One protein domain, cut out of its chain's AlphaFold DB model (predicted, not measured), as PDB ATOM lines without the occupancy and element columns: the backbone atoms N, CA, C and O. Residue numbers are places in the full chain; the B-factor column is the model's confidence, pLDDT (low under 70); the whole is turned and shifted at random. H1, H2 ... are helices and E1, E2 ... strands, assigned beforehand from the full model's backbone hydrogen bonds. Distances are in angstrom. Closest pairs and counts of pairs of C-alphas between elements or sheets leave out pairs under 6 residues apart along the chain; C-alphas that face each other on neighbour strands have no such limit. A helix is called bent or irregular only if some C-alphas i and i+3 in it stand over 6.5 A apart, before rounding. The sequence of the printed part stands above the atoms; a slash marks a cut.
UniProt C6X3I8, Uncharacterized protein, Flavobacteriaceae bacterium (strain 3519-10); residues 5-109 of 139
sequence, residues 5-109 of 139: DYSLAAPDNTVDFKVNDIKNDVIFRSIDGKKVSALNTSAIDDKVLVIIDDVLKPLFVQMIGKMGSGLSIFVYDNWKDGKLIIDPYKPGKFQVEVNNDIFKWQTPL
ATOM      1  N   ASP A   5       5.571  53.445  39.860       62.12
ATOM      2  CA  ASP A   5       4.333  54.210  39.992       62.12
ATOM      3  C   ASP A   5       3.343  53.771  38.913       62.12
ATOM      4  O   ASP A   5       3.741  53.519  37.774       62.12
ATOM      5  N   TYR A   6       2.057  53.687  39.263       59.88
ATOM      6  CA  TYR A   6       0.991  53.451  38.295       59.88
ATOM      7  C   TYR A   6       0.070  54.667  38.205       59.88
ATOM      8  O   TYR A   6      -0.350  55.222  39.220       59.88
ATOM      9  N   SER A   7      -0.266  55.070  36.981       61.34
ATOM     10  CA  SER A   7      -1.304  56.070  36.721       61.34
ATOM     11  C   SER A   7      -2.490  55.424  36.018       61.34
ATOM     12  O   SER A   7      -2.332  54.726  35.017       61.34
ATOM     13  N   LEU A   8      -3.690  55.685  36.543       61.78
ATOM     14  CA  LEU A   8      -4.964  55.299  35.923       61.78
ATOM     15  C   LEU A   8      -5.452  56.336  34.896       61.78
ATOM     16  O   LEU A   8      -6.480  56.130  34.265       61.78
ATOM     17  N   ALA A   9      -4.738  57.457  34.741       59.56
ATOM     18  CA  ALA A   9      -5.090  58.542  33.826       59.56
ATOM     19  C   ALA A   9      -4.495  58.364  32.414       59.56
ATOM     20  O   ALA A   9      -4.401  59.339  31.666       59.56
ATOM     21  N   ALA A  10      -4.044  57.157  32.058       60.44
ATOM     22  CA  ALA A  10      -3.475  56.899  30.741       60.44
ATOM     23  C   ALA A  10      -4.553  57.059  29.642       60.44
ATOM     24  O   ALA A  10      -5.693  56.635  29.853       60.44
ATOM     25  N   PRO A  11      -4.223  57.650  28.476       60.06
ATOM     26  CA  PRO A  11      -5.192  57.953  27.415       60.06
ATOM     27  C   PRO A  11      -5.950  56.740  26.842       60.06
ATOM     28  O   PRO A  11      -6.971  56.911  26.181       60.06
ATOM     29  N   ASP A  12      -5.444  55.528  27.058       60.47
ATOM     30  CA  ASP A  12      -5.746  54.331  26.277       60.47
ATOM     31  C   ASP A  12      -6.230  53.127  27.114       60.47
ATOM     32  O   ASP A  12      -6.079  51.982  26.699       60.47
ATOM     33  N   ASN A  13      -6.863  53.348  28.278       56.09
ATOM     34  CA  ASN A  13      -7.311  52.274  29.195       56.09
ATOM     35  C   ASN A  13      -6.177  51.312  29.629       56.09
ATOM     36  O   ASN A  13      -6.431  50.218  30.137       56.09
ATOM     37  N   THR A  14      -4.920  51.713  29.441       58.12
ATOM     38  CA  THR A  14      -3.727  50.969  29.840       58.12
ATOM     39  C   THR A  14      -3.232  51.458  31.203       58.12
ATOM     40  O   THR A  14      -3.488  52.585  31.619       58.12
ATOM     41  N   VAL A  15      -2.539  50.601  31.955       62.66
ATOM     42  CA  VAL A  15      -1.863  51.025  33.190       62.66
ATOM     43  C   VAL A  15      -0.519  51.635  32.799       62.66
ATOM     44  O   VAL A  15       0.359  50.921  32.308       62.66
ATOM     45  N   ASP A  16      -0.332  52.939  33.021       68.94
ATOM     46  CA  ASP A  16       0.973  53.566  32.805       68.94
ATOM     47  C   ASP A  16       1.889  53.262  33.995       68.94
ATOM     48  O   ASP A  16       1.760  53.867  35.058       68.94
ATOM     49  N   PHE A  17       2.770  52.271  33.824       73.56
ATOM     50  CA  PHE A  17       3.764  51.868  34.818       73.56
ATOM     51  C   PHE A  17       5.108  52.555  34.559       73.56
ATOM     52  O   PHE A  17       5.686  52.409  33.476       73.56
ATOM     53  N   LYS A  18       5.634  53.260  35.564       76.69
ATOM     54  CA  LYS A  18       6.963  53.877  35.524       76.69
ATOM     55  C   LYS A  18       7.920  53.128  36.443       76.69
ATOM     56  O   LYS A  18       7.684  53.042  37.641       76.69
ATOM     57  N   VAL A  19       9.016  52.627  35.880       73.31
ATOM     58  CA  VAL A  19      10.075  51.954  36.641       73.31
ATOM     59  C   VAL A  19      10.868  52.983  37.443       73.31
ATOM     60  O   VAL A  19      11.360  53.959  36.872       73.31
ATOM     61  N   ASN A  20      11.021  52.742  38.744       76.31
ATOM     62  CA  ASN A  20      11.931  53.501  39.597       76.31
ATOM     63  C   ASN A  20      13.243  52.716  39.755       76.31
ATOM     64  O   ASN A  20      13.220  51.503  39.966       76.31
ATOM     65  N   ASP A  21      14.392  53.387  39.627       74.06
ATOM     66  CA  ASP A  21      15.692  52.740  39.833       74.06
ATOM     67  C   ASP A  21      15.937  52.548  41.334       74.06
ATOM     68  O   ASP A  21      16.096  53.518  42.071       74.06
ATOM     69  N   ILE A  22      15.958  51.289  41.773       77.19
ATOM     70  CA  ILE A  22      16.164  50.901  43.174       77.19
ATOM     71  C   ILE A  22      17.588  50.401  43.445       77.19
ATOM     72  O   ILE A  22      17.854  49.861  44.518       77.19
ATOM     73  N   LYS A  23      18.524  50.520  42.489       73.56
ATOM     74  CA  LYS A  23      19.858  49.902  42.611       73.56
ATOM     75  C   LYS A  23      20.626  50.326  43.857       73.56
ATOM     76  O   LYS A  23      21.342  49.512  44.431       73.56
ATOM     77  N   ASN A  24      20.473  51.579  44.274       76.69
ATOM     78  CA  ASN A  24      21.166  52.114  45.446       76.69
ATOM     79  C   ASN A  24      20.474  51.762  46.769       76.69
ATOM     80  O   ASN A  24      21.091  51.888  47.828       76.69
ATOM     81  N   ASP A  25      19.236  51.274  46.704       84.12
ATOM     82  CA  ASP A  25      18.395  51.017  47.871       84.12
ATOM     83  C   ASP A  25      18.418  49.550  48.304       84.12
ATOM     84  O   ASP A  25      17.863  49.217  49.352       84.12
ATOM     85  N   VAL A  26      19.058  48.674  47.516       89.56
ATOM     86  CA  VAL A  26      19.213  47.248  47.818       89.56
ATOM     87  C   VAL A  26      20.558  46.997  48.495       89.56
ATOM     88  O   VAL A  26      21.629  47.218  47.926       89.56
ATOM     89  N   ILE A  27      20.515  46.490  49.725       91.62
ATOM     90  CA  ILE A  27      21.695  46.108  50.500       91.62
ATOM     91  C   ILE A  27      21.589  44.632  50.853       91.62
ATOM     92  O   ILE A  27      20.777  44.225  51.677       91.62
ATOM     93  N   PHE A  28      22.468  43.822  50.276       92.88
ATOM     94  CA  PHE A  28      22.620  42.432  50.672       92.88
ATOM     95  C   PHE A  28      23.627  42.311  51.822       92.88
ATOM     96  O   PHE A  28      24.723  42.883  51.778       92.88
ATOM     97  N   ARG A  29      23.252  41.566  52.867       92.31
ATOM     98  CA  ARG A  29      24.134  41.213  53.980       92.31
ATOM     99  C   ARG A  29      24.320  39.710  54.071       92.31
ATOM    100  O   ARG A  29      23.348  38.959  54.141       92.31
ATOM    101  N   SER A  30      25.581  39.310  54.129       90.38
ATOM    102  CA  SER A  30      26.036  37.932  54.274       90.38
ATOM    103  C   SER A  30      25.741  37.341  55.652       90.38
ATOM    104  O   SER A  30      25.272  38.024  56.564       90.38
ATOM    105  N   ILE A  31      26.075  36.059  55.822       87.88
ATOM    106  CA  ILE A  31      25.891  35.332  57.085       87.88
ATOM    107  C   ILE A  31      26.681  35.915  58.266       87.88
ATOM    108  O   ILE A  31      26.254  35.801  59.412       87.88
ATOM    109  N   ASP A  32      27.808  36.578  58.002       87.38
ATOM    110  CA  ASP A  32      28.607  37.294  59.006       87.38
ATOM    111  C   ASP A  32      28.136  38.747  59.227       87.38
ATOM    112  O   ASP A  32      28.795  39.517  59.926       87.38
ATOM    113  N   GLY A  33      27.004  39.138  58.629       87.12
ATOM    114  CA  GLY A  33      26.385  40.459  58.763       87.12
ATOM    115  C   GLY A  33      27.051  41.566  57.942       87.12
ATOM    116  O   GLY A  33      26.615  42.723  57.999       87.12
ATOM    117  N   LYS A  34      28.094  41.250  57.167       90.44
ATOM    118  CA  LYS A  34      28.792  42.239  56.341       90.44
ATOM    119  C   LYS A  34      27.967  42.602  55.115       90.44
ATOM    120  O   LYS A  34      27.302  41.765  54.514       90.44
ATOM    121  N   LYS A  35      28.041  43.873  54.722       92.00
ATOM    122  CA  LYS A  35      27.487  44.334  53.448       92.00
ATOM    123  C   LYS A  35      28.287  43.721  52.300       92.00
ATOM    124  O   LYS A  35      29.518  43.771  52.311       92.00
ATOM    125  N   VAL A  36      27.577  43.190  51.314       91.44
ATOM    126  CA  VAL A  36      28.138  42.659  50.073       91.44
ATOM    127  C   VAL A  36      27.575  43.484  48.922       91.44
ATOM    128  O   VAL A  36      26.367  43.696  48.827       91.44
ATOM    129  N   SER A  37      28.463  43.995  48.077       90.88
ATOM    130  CA  SER A  37      28.077  44.786  46.909       90.88
ATOM    131  C   SER A  37      27.736  43.873  45.740       90.88
ATOM    132  O   SER A  37      28.404  42.859  45.532       90.88
ATOM    133  N   ALA A  38      26.718  44.249  44.968       92.31
ATOM    134  CA  ALA A  38      26.430  43.591  43.703       92.31
ATOM    135  C   ALA A  38      27.594  43.786  42.719       92.31
ATOM    136  O   ALA A  38      28.309  44.792  42.766       92.31
ATOM    137  N   LEU A  39      27.771  42.817  41.828       92.69
ATOM    138  CA  LEU A  39      28.718  42.900  40.730       92.69
ATOM    139  C   LEU A  39      28.279  43.978  39.738       92.69
ATOM    140  O   LEU A  39      27.100  44.107  39.403       92.69
ATOM    141  N   ASN A  40      29.256  44.726  39.229       92.06
ATOM    142  CA  ASN A  40      29.051  45.550  38.044       92.06
ATOM    143  C   ASN A  40      28.858  44.642  36.828       92.06
ATOM    144  O   ASN A  40      29.457  43.572  36.768       92.06
ATOM    145  N   THR A  41      28.104  45.097  35.826       90.62
ATOM    146  CA  THR A  41      27.825  44.323  34.601       90.62
ATOM    147  C   THR A  41      29.087  43.775  33.935       90.62
ATOM    148  O   THR A  41      29.093  42.630  33.510       90.62
ATOM    149  N   SER A  42      30.182  44.540  33.920       93.38
ATOM    150  CA  SER A  42      31.466  44.117  33.342       93.38
ATOM    151  C   SER A  42      32.179  42.988  34.097       93.38
ATOM    152  O   SER A  42      33.146  42.439  33.581       93.38
ATOM    153  N   ALA A  43      31.752  42.676  35.322       94.19
ATOM    154  CA  ALA A  43      32.291  41.598  36.146       94.19
ATOM    155  C   ALA A  43      31.374  40.361  36.182       94.19
ATOM    156  O   ALA A  43      31.695  39.389  36.863       94.19
ATOM    157  N   ILE A  44      30.227  40.401  35.497       95.44
ATOM    158  CA  ILE A  44      29.293  39.277  35.396       95.44
ATOM    159  C   ILE A  44      29.666  38.453  34.161       95.44
ATOM    160  O   ILE A  44      29.942  39.015  33.107       95.44
ATOM    161  N   ASP A  45      29.665  37.126  34.294       95.31
ATOM    162  CA  ASP A  45      29.904  36.207  33.175       95.31
ATOM    163  C   ASP A  45      28.862  36.405  32.060       95.31
ATOM    164  O   ASP A  45      27.658  36.483  32.330       95.31
ATOM    165  N   ASP A  46      29.314  36.435  30.805       96.25
ATOM    166  CA  ASP A  46      28.463  36.671  29.633       96.25
ATOM    167  C   ASP A  46      27.276  35.700  29.555       96.25
ATOM    168  O   ASP A  46      26.181  36.084  29.146       96.25
ATOM    169  N   LYS A  47      27.434  34.446  29.996       96.44
ATOM    170  CA  LYS A  47      26.337  33.465  30.000       96.44
ATOM    171  C   LYS A  47      25.242  33.846  30.986       96.44
ATOM    172  O   LYS A  47      24.064  33.616  30.718       96.44
ATOM    173  N   VAL A  48      25.620  34.416  32.128       95.69
ATOM    174  CA  VAL A  48      24.663  34.912  33.123       95.69
ATOM    175  C   VAL A  48      23.936  36.136  32.571       95.69
ATOM    176  O   VAL A  48      22.720  36.229  32.729       95.69
ATOM    177  N   LEU A  49      24.648  37.029  31.873       96.06
ATOM    178  CA  LEU A  49      24.038  38.184  31.212       96.06
ATOM    179  C   LEU A  49      23.021  37.757  30.150       96.06
ATOM    180  O   LEU A  49      21.898  38.243  30.188       96.06
ATOM    181  N   VAL A  50      23.348  36.784  29.296       96.81
ATOM    182  CA  VAL A  50      22.405  36.230  28.304       96.81
ATOM    183  C   VAL A  50      21.141  35.681  28.977       96.81
ATOM    184  O   VAL A  50      20.029  35.985  28.556       96.81
ATOM    185  N   ILE A  51      21.268  34.913  30.067       96.31
ATOM    186  CA  ILE A  51      20.094  34.404  30.800       96.31
ATOM    187  C   ILE A  51      19.245  35.563  31.349       96.31
ATOM    188  O   ILE A  51      18.018  35.530  31.272       96.31
ATOM    189  N   ILE A  52      19.873  36.592  31.914       95.06
ATOM    190  CA  ILE A  52      19.160  37.724  32.512       95.06
ATOM    191  C   ILE A  52      18.480  38.588  31.441       95.06
ATOM    192  O   ILE A  52      17.288  38.882  31.565       95.06
ATOM    193  N   ASP A  53      19.228  39.002  30.423       94.50
ATOM    194  CA  ASP A  53      18.818  40.023  29.460       94.50
ATOM    195  C   ASP A  53      17.994  39.457  28.305       94.50
ATOM    196  O   ASP A  53      17.021  40.094  27.899       94.50
ATOM    197  N   ASP A  54      18.305  38.243  27.847       95.31
ATOM    198  CA  ASP A  54      17.659  37.659  26.668       95.31
ATOM    199  C   ASP A  54      16.557  36.652  27.030       95.31
ATOM    200  O   ASP A  54      15.688  36.370  26.202       95.31
ATOM    201  N   VAL A  55      16.551  36.120  28.260       95.38
ATOM    202  CA  VAL A  55      15.560  35.117  28.696       95.38
ATOM    203  C   VAL A  55      14.643  35.659  29.787       95.38
ATOM    204  O   VAL A  55      13.434  35.753  29.579       95.38
ATOM    205  N   LEU A  56      15.186  36.036  30.948       94.44
ATOM    206  CA  LEU A  56      14.368  36.392  32.109       94.44
ATOM    207  C   LEU A  56      13.617  37.709  31.899       94.44
ATOM    208  O   LEU A  56      12.391  37.728  31.992       94.44
ATOM    209  N   LYS A  57      14.308  38.811  31.588       92.94
ATOM    210  CA  LYS A  57      13.640  40.112  31.401       92.94
ATOM    211  C   LYS A  57      12.548  40.071  30.318       92.94
ATOM    212  O   LYS A  57      11.436  40.516  30.614       92.94
ATOM    213  N   PRO A  58      12.780  39.509  29.114       94.06
ATOM    214  CA  PRO A  58      11.743  39.435  28.089       94.06
ATOM    215  C   PRO A  58      10.564  38.561  28.513       94.06
ATOM    216  O   PRO A  58       9.423  38.941  28.262       94.06
ATOM    217  N   LEU A  59      10.814  37.443  29.207       95.31
ATOM    218  CA  LEU A  59       9.757  36.576  29.730       95.31
ATOM    219  C   LEU A  59       8.810  37.345  30.662       95.31
ATOM    220  O   LEU A  59       7.595  37.294  30.486       95.31
ATOM    221  N   PHE A  60       9.344  38.114  31.615       92.19
ATOM    222  CA  PHE A  60       8.504  38.903  32.521       92.19
ATOM    223  C   PHE A  60       7.747  40.019  31.793       92.19
ATOM    224  O   PHE A  60       6.577  40.257  32.096       92.19
ATOM    225  N   VAL A  61       8.354  40.670  30.798       90.88
ATOM    226  CA  VAL A  61       7.648  41.658  29.963       90.88
ATOM    227  C   VAL A  61       6.513  41.012  29.166       90.88
ATOM    228  O   VAL A  61       5.437  41.592  29.059       90.88
ATOM    229  N   GLN A  62       6.701  39.801  28.641       92.81
ATOM    230  CA  GLN A  62       5.641  39.073  27.938       92.81
ATOM    231  C   GLN A  62       4.496  38.667  28.876       92.81
ATOM    232  O   GLN A  62       3.334  38.756  28.490       92.81
ATOM    233  N   MET A  63       4.809  38.248  30.107       90.81
ATOM    234  CA  MET A  63       3.806  37.768  31.065       90.81
ATOM    235  C   MET A  63       2.961  38.888  31.682       90.81
ATOM    236  O   MET A  63       1.759  38.710  31.865       90.81
ATOM    237  N   ILE A  64       3.579  40.017  32.045       88.38
ATOM    238  CA  ILE A  64       2.924  41.094  32.814       88.38
ATOM    239  C   ILE A  64       3.088  42.483  32.173       88.38
ATOM    240  O   ILE A  64       2.879  43.515  32.815       88.38
ATOM    241  N   GLY A  65       3.452  42.529  30.891       85.69
ATOM    242  CA  GLY A  65       3.534  43.753  30.097       85.69
ATOM    243  C   GLY A  65       4.591  44.734  30.606       85.69
ATOM    244  O   GLY A  65       5.670  44.358  31.067       85.69
ATOM    245  N   LYS A  66       4.262  46.031  30.560       82.06
ATOM    246  CA  LYS A  66       5.149  47.124  30.991       82.06
ATOM    247  C   LYS A  66       5.600  46.986  32.451       82.06
ATOM    248  O   LYS A  66       6.718  47.385  32.765       82.06
ATOM    249  N   MET A  67       4.805  46.364  33.324       83.44
ATOM    250  CA  MET A  67       5.208  46.094  34.711       83.44
ATOM    251  C   MET A  67       6.425  45.161  34.792       83.44
ATOM    252  O   MET A  67       7.302  45.359  35.632       83.44
ATOM    253  N   GLY A  68       6.537  44.202  33.869       85.38
ATOM    254  CA  GLY A  68       7.678  43.288  33.784       85.38
ATOM    255  C   GLY A  68       9.001  43.993  33.491       85.38
ATOM    256  O   GLY A  68      10.050  43.519  33.919       85.38
ATOM    257  N   SER A  69       8.960  45.170  32.854       84.31
ATOM    258  CA  SER A  69      10.158  45.990  32.623       84.31
ATOM    259  C   SER A  69      10.770  46.555  33.912       84.31
ATOM    260  O   SER A  69      11.932  46.950  33.910       84.31
ATOM    261  N   GLY A  70      10.016  46.558  35.021       83.06
ATOM    262  CA  GLY A  70      10.498  46.979  36.339       83.06
ATOM    263  C   GLY A  70      11.340  45.937  37.074       83.06
ATOM    264  O   GLY A  70      11.817  46.206  38.177       83.06
ATOM    265  N   LEU A  71      11.529  44.748  36.497       85.88
ATOM    266  CA  LEU A  71      12.341  43.701  37.099       85.88
ATOM    267  C   LEU A  71      13.816  44.124  37.177       85.88
ATOM    268  O   LEU A  71      14.505  44.249  36.165       85.88
ATOM    269  N   SER A  72      14.316  44.271  38.402       87.69
ATOM    270  CA  SER A  72      15.735  44.501  38.684       87.69
ATOM    271  C   SER A  72      16.370  43.231  39.246       87.69
ATOM    272  O   SER A  72      15.939  42.726  40.281       87.69
ATOM    273  N   ILE A  73      17.401  42.720  38.567       90.94
ATOM    274  CA  ILE A  73      18.159  41.535  38.987       90.94
ATOM    275  C   ILE A  73      19.545  41.982  39.450       90.94
ATOM    276  O   ILE A  73      20.241  42.708  38.739       90.94
ATOM    277  N   PHE A  74      19.941  41.529  40.638       91.62
ATOM    278  CA  PHE A  74      21.235  41.820  41.248       91.62
ATOM    279  C   PHE A  74      22.039  40.531  41.359       91.62
ATOM    280  O   PHE A  74      21.571  39.555  41.944       91.62
ATOM    281  N   VAL A  75      23.252  40.541  40.811       93.19
ATOM    282  CA  VAL A  75      24.180  39.408  40.880       93.19
ATOM    283  C   VAL A  75      25.263  39.741  41.892       93.19
ATOM    284  O   VAL A  75      25.804  40.844  41.882       93.19
ATOM    285  N   TYR A  76      25.580  38.797  42.767       92.44
ATOM    286  CA  TYR A  76      26.595  38.949  43.803       92.44
ATOM    287  C   TYR A  76      27.643  37.858  43.634       92.44
ATOM    288  O   TYR A  76      27.300  36.723  43.300       92.44
ATOM    289  N   ASP A  77      28.904  38.187  43.906       91.19
ATOM    290  CA  ASP A  77      29.898  37.146  44.134       91.19
ATOM    291  C   ASP A  77      29.544  36.417  45.434       91.19
ATOM    292  O   ASP A  77      29.217  37.049  46.442       91.19
ATOM    293  N   ASN A  78      29.573  35.089  45.395       91.06
ATOM    294  CA  ASN A  78      29.303  34.247  46.555       91.06
ATOM    295  C   ASN A  78      30.591  33.683  47.171       91.06
ATOM    296  O   ASN A  78      30.519  32.911  48.124       91.06
ATOM    297  N   TRP A  79      31.766  34.055  46.663       90.25
ATOM    298  CA  TRP A  79      33.050  33.646  47.217       90.25
ATOM    299  C   TRP A  79      33.802  34.826  47.822       90.25
ATOM    300  O   TRP A  79      33.877  35.916  47.265       90.25
ATOM    301  N   LYS A  80      34.399  34.596  48.991       85.50
ATOM    302  CA  LYS A  80      35.314  35.537  49.634       85.50
ATOM    303  C   LYS A  80      36.345  34.778  50.448       85.50
ATOM    304  O   LYS A  80      35.986  33.902  51.232       85.50
ATOM    305  N   ASP A  81      37.622  35.091  50.246       85.88
ATOM    306  CA  ASP A  81      38.743  34.473  50.970       85.88
ATOM    307  C   ASP A  81      38.708  32.926  50.940       85.88
ATOM    308  O   ASP A  81      38.970  32.253  51.938       85.88
ATOM    309  N   GLY A  82      38.320  32.350  49.793       85.44
ATOM    310  CA  GLY A  82      38.223  30.898  49.600       85.44
ATOM    311  C   GLY A  82      37.050  30.225  50.323       85.44
ATOM    312  O   GLY A  82      37.043  29.003  50.465       85.44
ATOM    313  N   LYS A  83      36.064  30.993  50.797       87.06
ATOM    314  CA  LYS A  83      34.855  30.485  51.454       87.06
ATOM    315  C   LYS A  83      33.599  31.037  50.798       87.06
ATOM    316  O   LYS A  83      33.595  32.156  50.288       87.06
ATOM    317  N   LEU A  84      32.522  30.257  50.872       89.81
ATOM    318  CA  LEU A  84      31.200  30.724  50.479       89.81
ATOM    319  C   LEU A  84      30.699  31.780  51.466       89.81
ATOM    320  O   LEU A  84      30.739  31.577  52.681       89.81
ATOM    321  N   ILE A  85      30.204  32.892  50.930       91.31
ATOM    322  CA  ILE A  85      29.528  33.946  51.686       91.31
ATOM    323  C   ILE A  85      28.168  33.432  52.182       91.31
ATOM    324  O   ILE A  85      27.773  33.707  53.318       91.31
ATOM    325  N   ILE A  86      27.474  32.661  51.341       91.75
ATOM    326  CA  ILE A  86      26.276  31.890  51.673       91.75
ATOM    327  C   ILE A  86      26.412  30.484  51.095       91.75
ATOM    328  O   ILE A  86      26.600  30.300  49.893       91.75
ATOM    329  N   ASP A  87      26.251  29.482  51.955       91.75
ATOM    330  CA  ASP A  87      26.081  28.093  51.542       91.75
ATOM    331  C   ASP A  87      24.582  27.746  51.600       91.75
ATOM    332  O   ASP A  87      24.025  27.639  52.698       91.75
ATOM    333  N   PRO A  88      23.902  27.601  50.449       91.56
ATOM    334  CA  PRO A  88      22.462  27.380  50.428       91.56
ATOM    335  C   PRO A  88      22.053  25.988  50.929       91.56
ATOM    336  O   PRO A  88      20.863  25.764  51.133       91.56
ATOM    337  N   TYR A  89      23.004  25.078  51.163       90.88
ATOM    338  CA  TYR A  89      22.762  23.720  51.659       90.88
ATOM    339  C   TYR A  89      23.040  23.572  53.157       90.88
ATOM    340  O   TYR A  89      22.711  22.542  53.748       90.88
ATOM    341  N   LYS A  90      23.632  24.585  53.800       90.25
ATOM    342  CA  LYS A  90      23.964  24.545  55.229       90.25
ATOM    343  C   LYS A  90      23.123  25.524  56.038       90.25
ATOM    344  O   LYS A  90      22.716  26.557  55.510       90.25
ATOM    345  N   PRO A  91      22.885  25.242  57.333       90.69
ATOM    346  CA  PRO A  91      22.209  26.172  58.224       90.69
ATOM    347  C   PRO A  91      22.872  27.549  58.249       90.69
ATOM    348  O   PRO A  91      24.083  27.665  58.436       90.69
ATOM    349  N   GLY A  92      22.068  28.596  58.100       92.06
ATOM    350  CA  GLY A  92      22.559  29.964  58.023       92.06
ATOM    351  C   GLY A  92      21.434  30.986  57.981       92.06
ATOM    352  O   GLY A  92      20.262  30.646  57.823       92.06
ATOM    353  N   LYS A  93      21.782  32.256  58.187       94.62
ATOM    354  CA  LYS A  93      20.841  33.379  58.145       94.62
ATOM    355  C   LYS A  93      21.485  34.532  57.408       94.62
ATOM    356  O   LYS A  93      22.632  34.853  57.681       94.62
ATOM    357  N   PHE A  94      20.744  35.160  56.515       94.12
ATOM    358  CA  PHE A  94      21.194  36.340  55.786       94.12
ATOM    359  C   PHE A  94      20.027  37.309  55.631       94.12
ATOM    360  O   PHE A  94      18.881  36.963  55.936       94.12
ATOM    361  N   GLN A  95      20.302  38.535  55.193       95.00
ATOM    362  CA  GLN A  95      19.238  39.506  54.972       95.00
ATOM    363  C   GLN A  95      19.471  40.355  53.734       95.00
ATOM    364  O   GLN A  95      20.604  40.626  53.341       95.00
ATOM    365  N   VAL A  96      18.365  40.781  53.142       92.81
ATOM    366  CA  VAL A  96      18.329  41.780  52.083       92.81
ATOM    367  C   VAL A  96      17.553  42.963  52.632       92.81
ATOM    368  O   VAL A  96      16.445  42.797  53.138       92.81
ATOM    369  N   GLU A  97      18.145  44.144  52.576       91.62
ATOM    370  CA  GLU A  97      17.485  45.396  52.921       91.62
ATOM    371  C   GLU A  97      17.083  46.076  51.624       91.62
ATOM    372  O   GLU A  97      17.880  46.134  50.688       91.62
ATOM    373  N   VAL A  98      15.851  46.564  51.558       88.69
ATOM    374  CA  VAL A  98      15.359  47.312  50.406       88.69
ATOM    375  C   VAL A  98      14.559  48.493  50.923       88.69
ATOM    376  O   VAL A  98      13.540  48.292  51.577       88.69
ATOM    377  N   ASN A  99      15.004  49.721  50.653       83.25
ATOM    378  CA  ASN A  99      14.310  50.935  51.108       83.25
ATOM    379  C   ASN A  99      13.978  50.928  52.619       83.25
ATOM    380  O   ASN A  99      12.882  51.303  53.028       83.25
ATOM    381  N   ASN A 100      14.941  50.498  53.444       83.25
ATOM    382  CA  ASN A 100      14.853  50.325  54.906       83.25
ATOM    383  C   ASN A 100      14.012  49.136  55.406       83.25
ATOM    384  O   ASN A 100      14.060  48.835  56.601       83.25
ATOM    385  N   ASP A 101      13.307  48.419  54.531       89.62
ATOM    386  CA  ASP A 101      12.655  47.160  54.889       89.62
ATOM    387  C   ASP A 101      13.692  46.033  54.942       89.62
ATOM    388  O   ASP A 101      14.503  45.883  54.028       89.62
ATOM    389  N   ILE A 102      13.669  45.220  56.003       92.75
ATOM    390  CA  ILE A 102      14.621  44.116  56.204       92.75
ATOM    391  C   ILE A 102      13.930  42.777  55.945       92.75
ATOM    392  O   ILE A 102      13.084  42.335  56.725       92.75
ATOM    393  N   PHE A 103      14.375  42.076  54.908       93.81
ATOM    394  CA  PHE A 103      13.936  40.729  54.563       93.81
ATOM    395  C   PHE A 103      14.958  39.715  55.065       93.81
ATOM    396  O   PHE A 103      16.085  39.654  54.574       93.81
ATOM    397  N   LYS A 104      14.573  38.916  56.063       94.62
ATOM    398  CA  LYS A 104      15.437  37.892  56.663       94.62
ATOM    399  C   LYS A 104      15.176  36.540  56.021       94.62
ATOM    400  O   LYS A 104      14.036  36.090  55.965       94.62
ATOM    401  N   TRP A 105      16.250  35.875  55.628       92.81
ATOM    402  CA  TRP A 105      16.230  34.560  55.006       92.81
ATOM    403  C   TRP A 105      16.987  33.550  55.860       92.81
ATOM    404  O   TRP A 105      17.856  33.908  56.664       92.81
ATOM    405  N   GLN A 106      16.642  32.277  55.688       92.00
ATOM    406  CA  GLN A 106      17.273  31.160  56.380       92.00
ATOM    407  C   GLN A 106      17.682  30.101  55.363       92.00
ATOM    408  O   GLN A 106      16.921  29.795  54.447       92.00
ATOM    409  N   THR A 107      18.880  29.556  55.538       92.12
ATOM    410  CA  THR A 107      19.372  28.381  54.819       92.12
ATOM    411  C   THR A 107      19.347  27.163  55.763       92.12
ATOM    412  O   THR A 107      19.372  27.353  56.986       92.12
ATOM    413  N   PRO A 108      19.288  25.918  55.255       92.12
ATOM    414  CA  PRO A 108      19.288  25.564  53.838       92.12
ATOM    415  C   PRO A 108      18.029  26.029  53.098       92.12
ATOM    416  O   PRO A 108      16.940  26.073  53.673       92.12
ATOM    417  N   LEU A 109      18.185  26.409  51.831       91.31
ATOM    418  CA  LEU A 109      17.056  26.767  50.978       91.31
ATOM    419  C   LEU A 109      16.322  25.484  50.604       91.31
ATOM    420  O   LEU A 109      16.846  24.656  49.865       91.31
TER     421      LEU A 109
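Overview. This is residues 5 to 109 of the 139 residues of an uncharacterized protein of Flavobacteriaceae bacterium (strain 3519-10) (UniProt C6X3I8). A small, twisted sheet of three strands, E3, E4 and E5, and a long kinked helix, H1, stand separately in a loose, elongated frame, with the unnamed stretch 71 to 91 running from the helix's last residues back to the sheet. A two-strand hairpin, E1 and E2, makes the far end of the long axis, and H1 folds back at its kink so that residues 65 to 70 meet E2. The 105 printed residues hold one named helix and five named strands, in the order E1 E2 E3 H1 E4 E5; both sheets are antiparallel, the larger in the order E3, E4, E5. The class is mixed, with under half of the residues in named elements; the radius of gyration of the C-alphas is 16.9 A and the spans are 55 by 32 by 24 A.

Along the chain. E4 is residues 92 to 98, 20.3 A long, and E5 residues 101 to 107, 19.9 A. E3 is residues 26 to 29. H1, residues 46 to 70, measures 21.8 A from C-alpha 46 at (28.463, 36.671, 29.633) to C-alpha 70 at (10.498, 46.979, 36.339). E1, residues 5 to 7, begins at C-alpha 5 (4.333, 54.210, 39.992); E2 is residues 16 to 19.

Arrangement. E4 and E5 form a hairpin, with N 96 and O 103 2.9 A apart. E3 is antiparallel to E4, with N 27 to O 97 at 2.8 A; residues 28 to 29 also pair with 35 to 36. H1 is not on this sheet. It is irregular, with a kink of 139 degrees near residue 64 and C-alphas 63 and 66 9.5 A apart; 13 of its 21 O i to N i+4 pairs are within hydrogen-bond range. H1 touches E2, the closest C-alphas being those of Val 19 and Gly 70, 5.0 A. E1 and E2 form a hairpin, with N 18 to O 5 at 2.9 A.

Size, cuts and confidence. The C-alphas of Pro 11 and Gly 82 are the farthest apart, 55.8 A. The printed part has no cut. The links E3 to H1 and H1 to E4 are long. Residues 5 to 16 have pLDDT under 70.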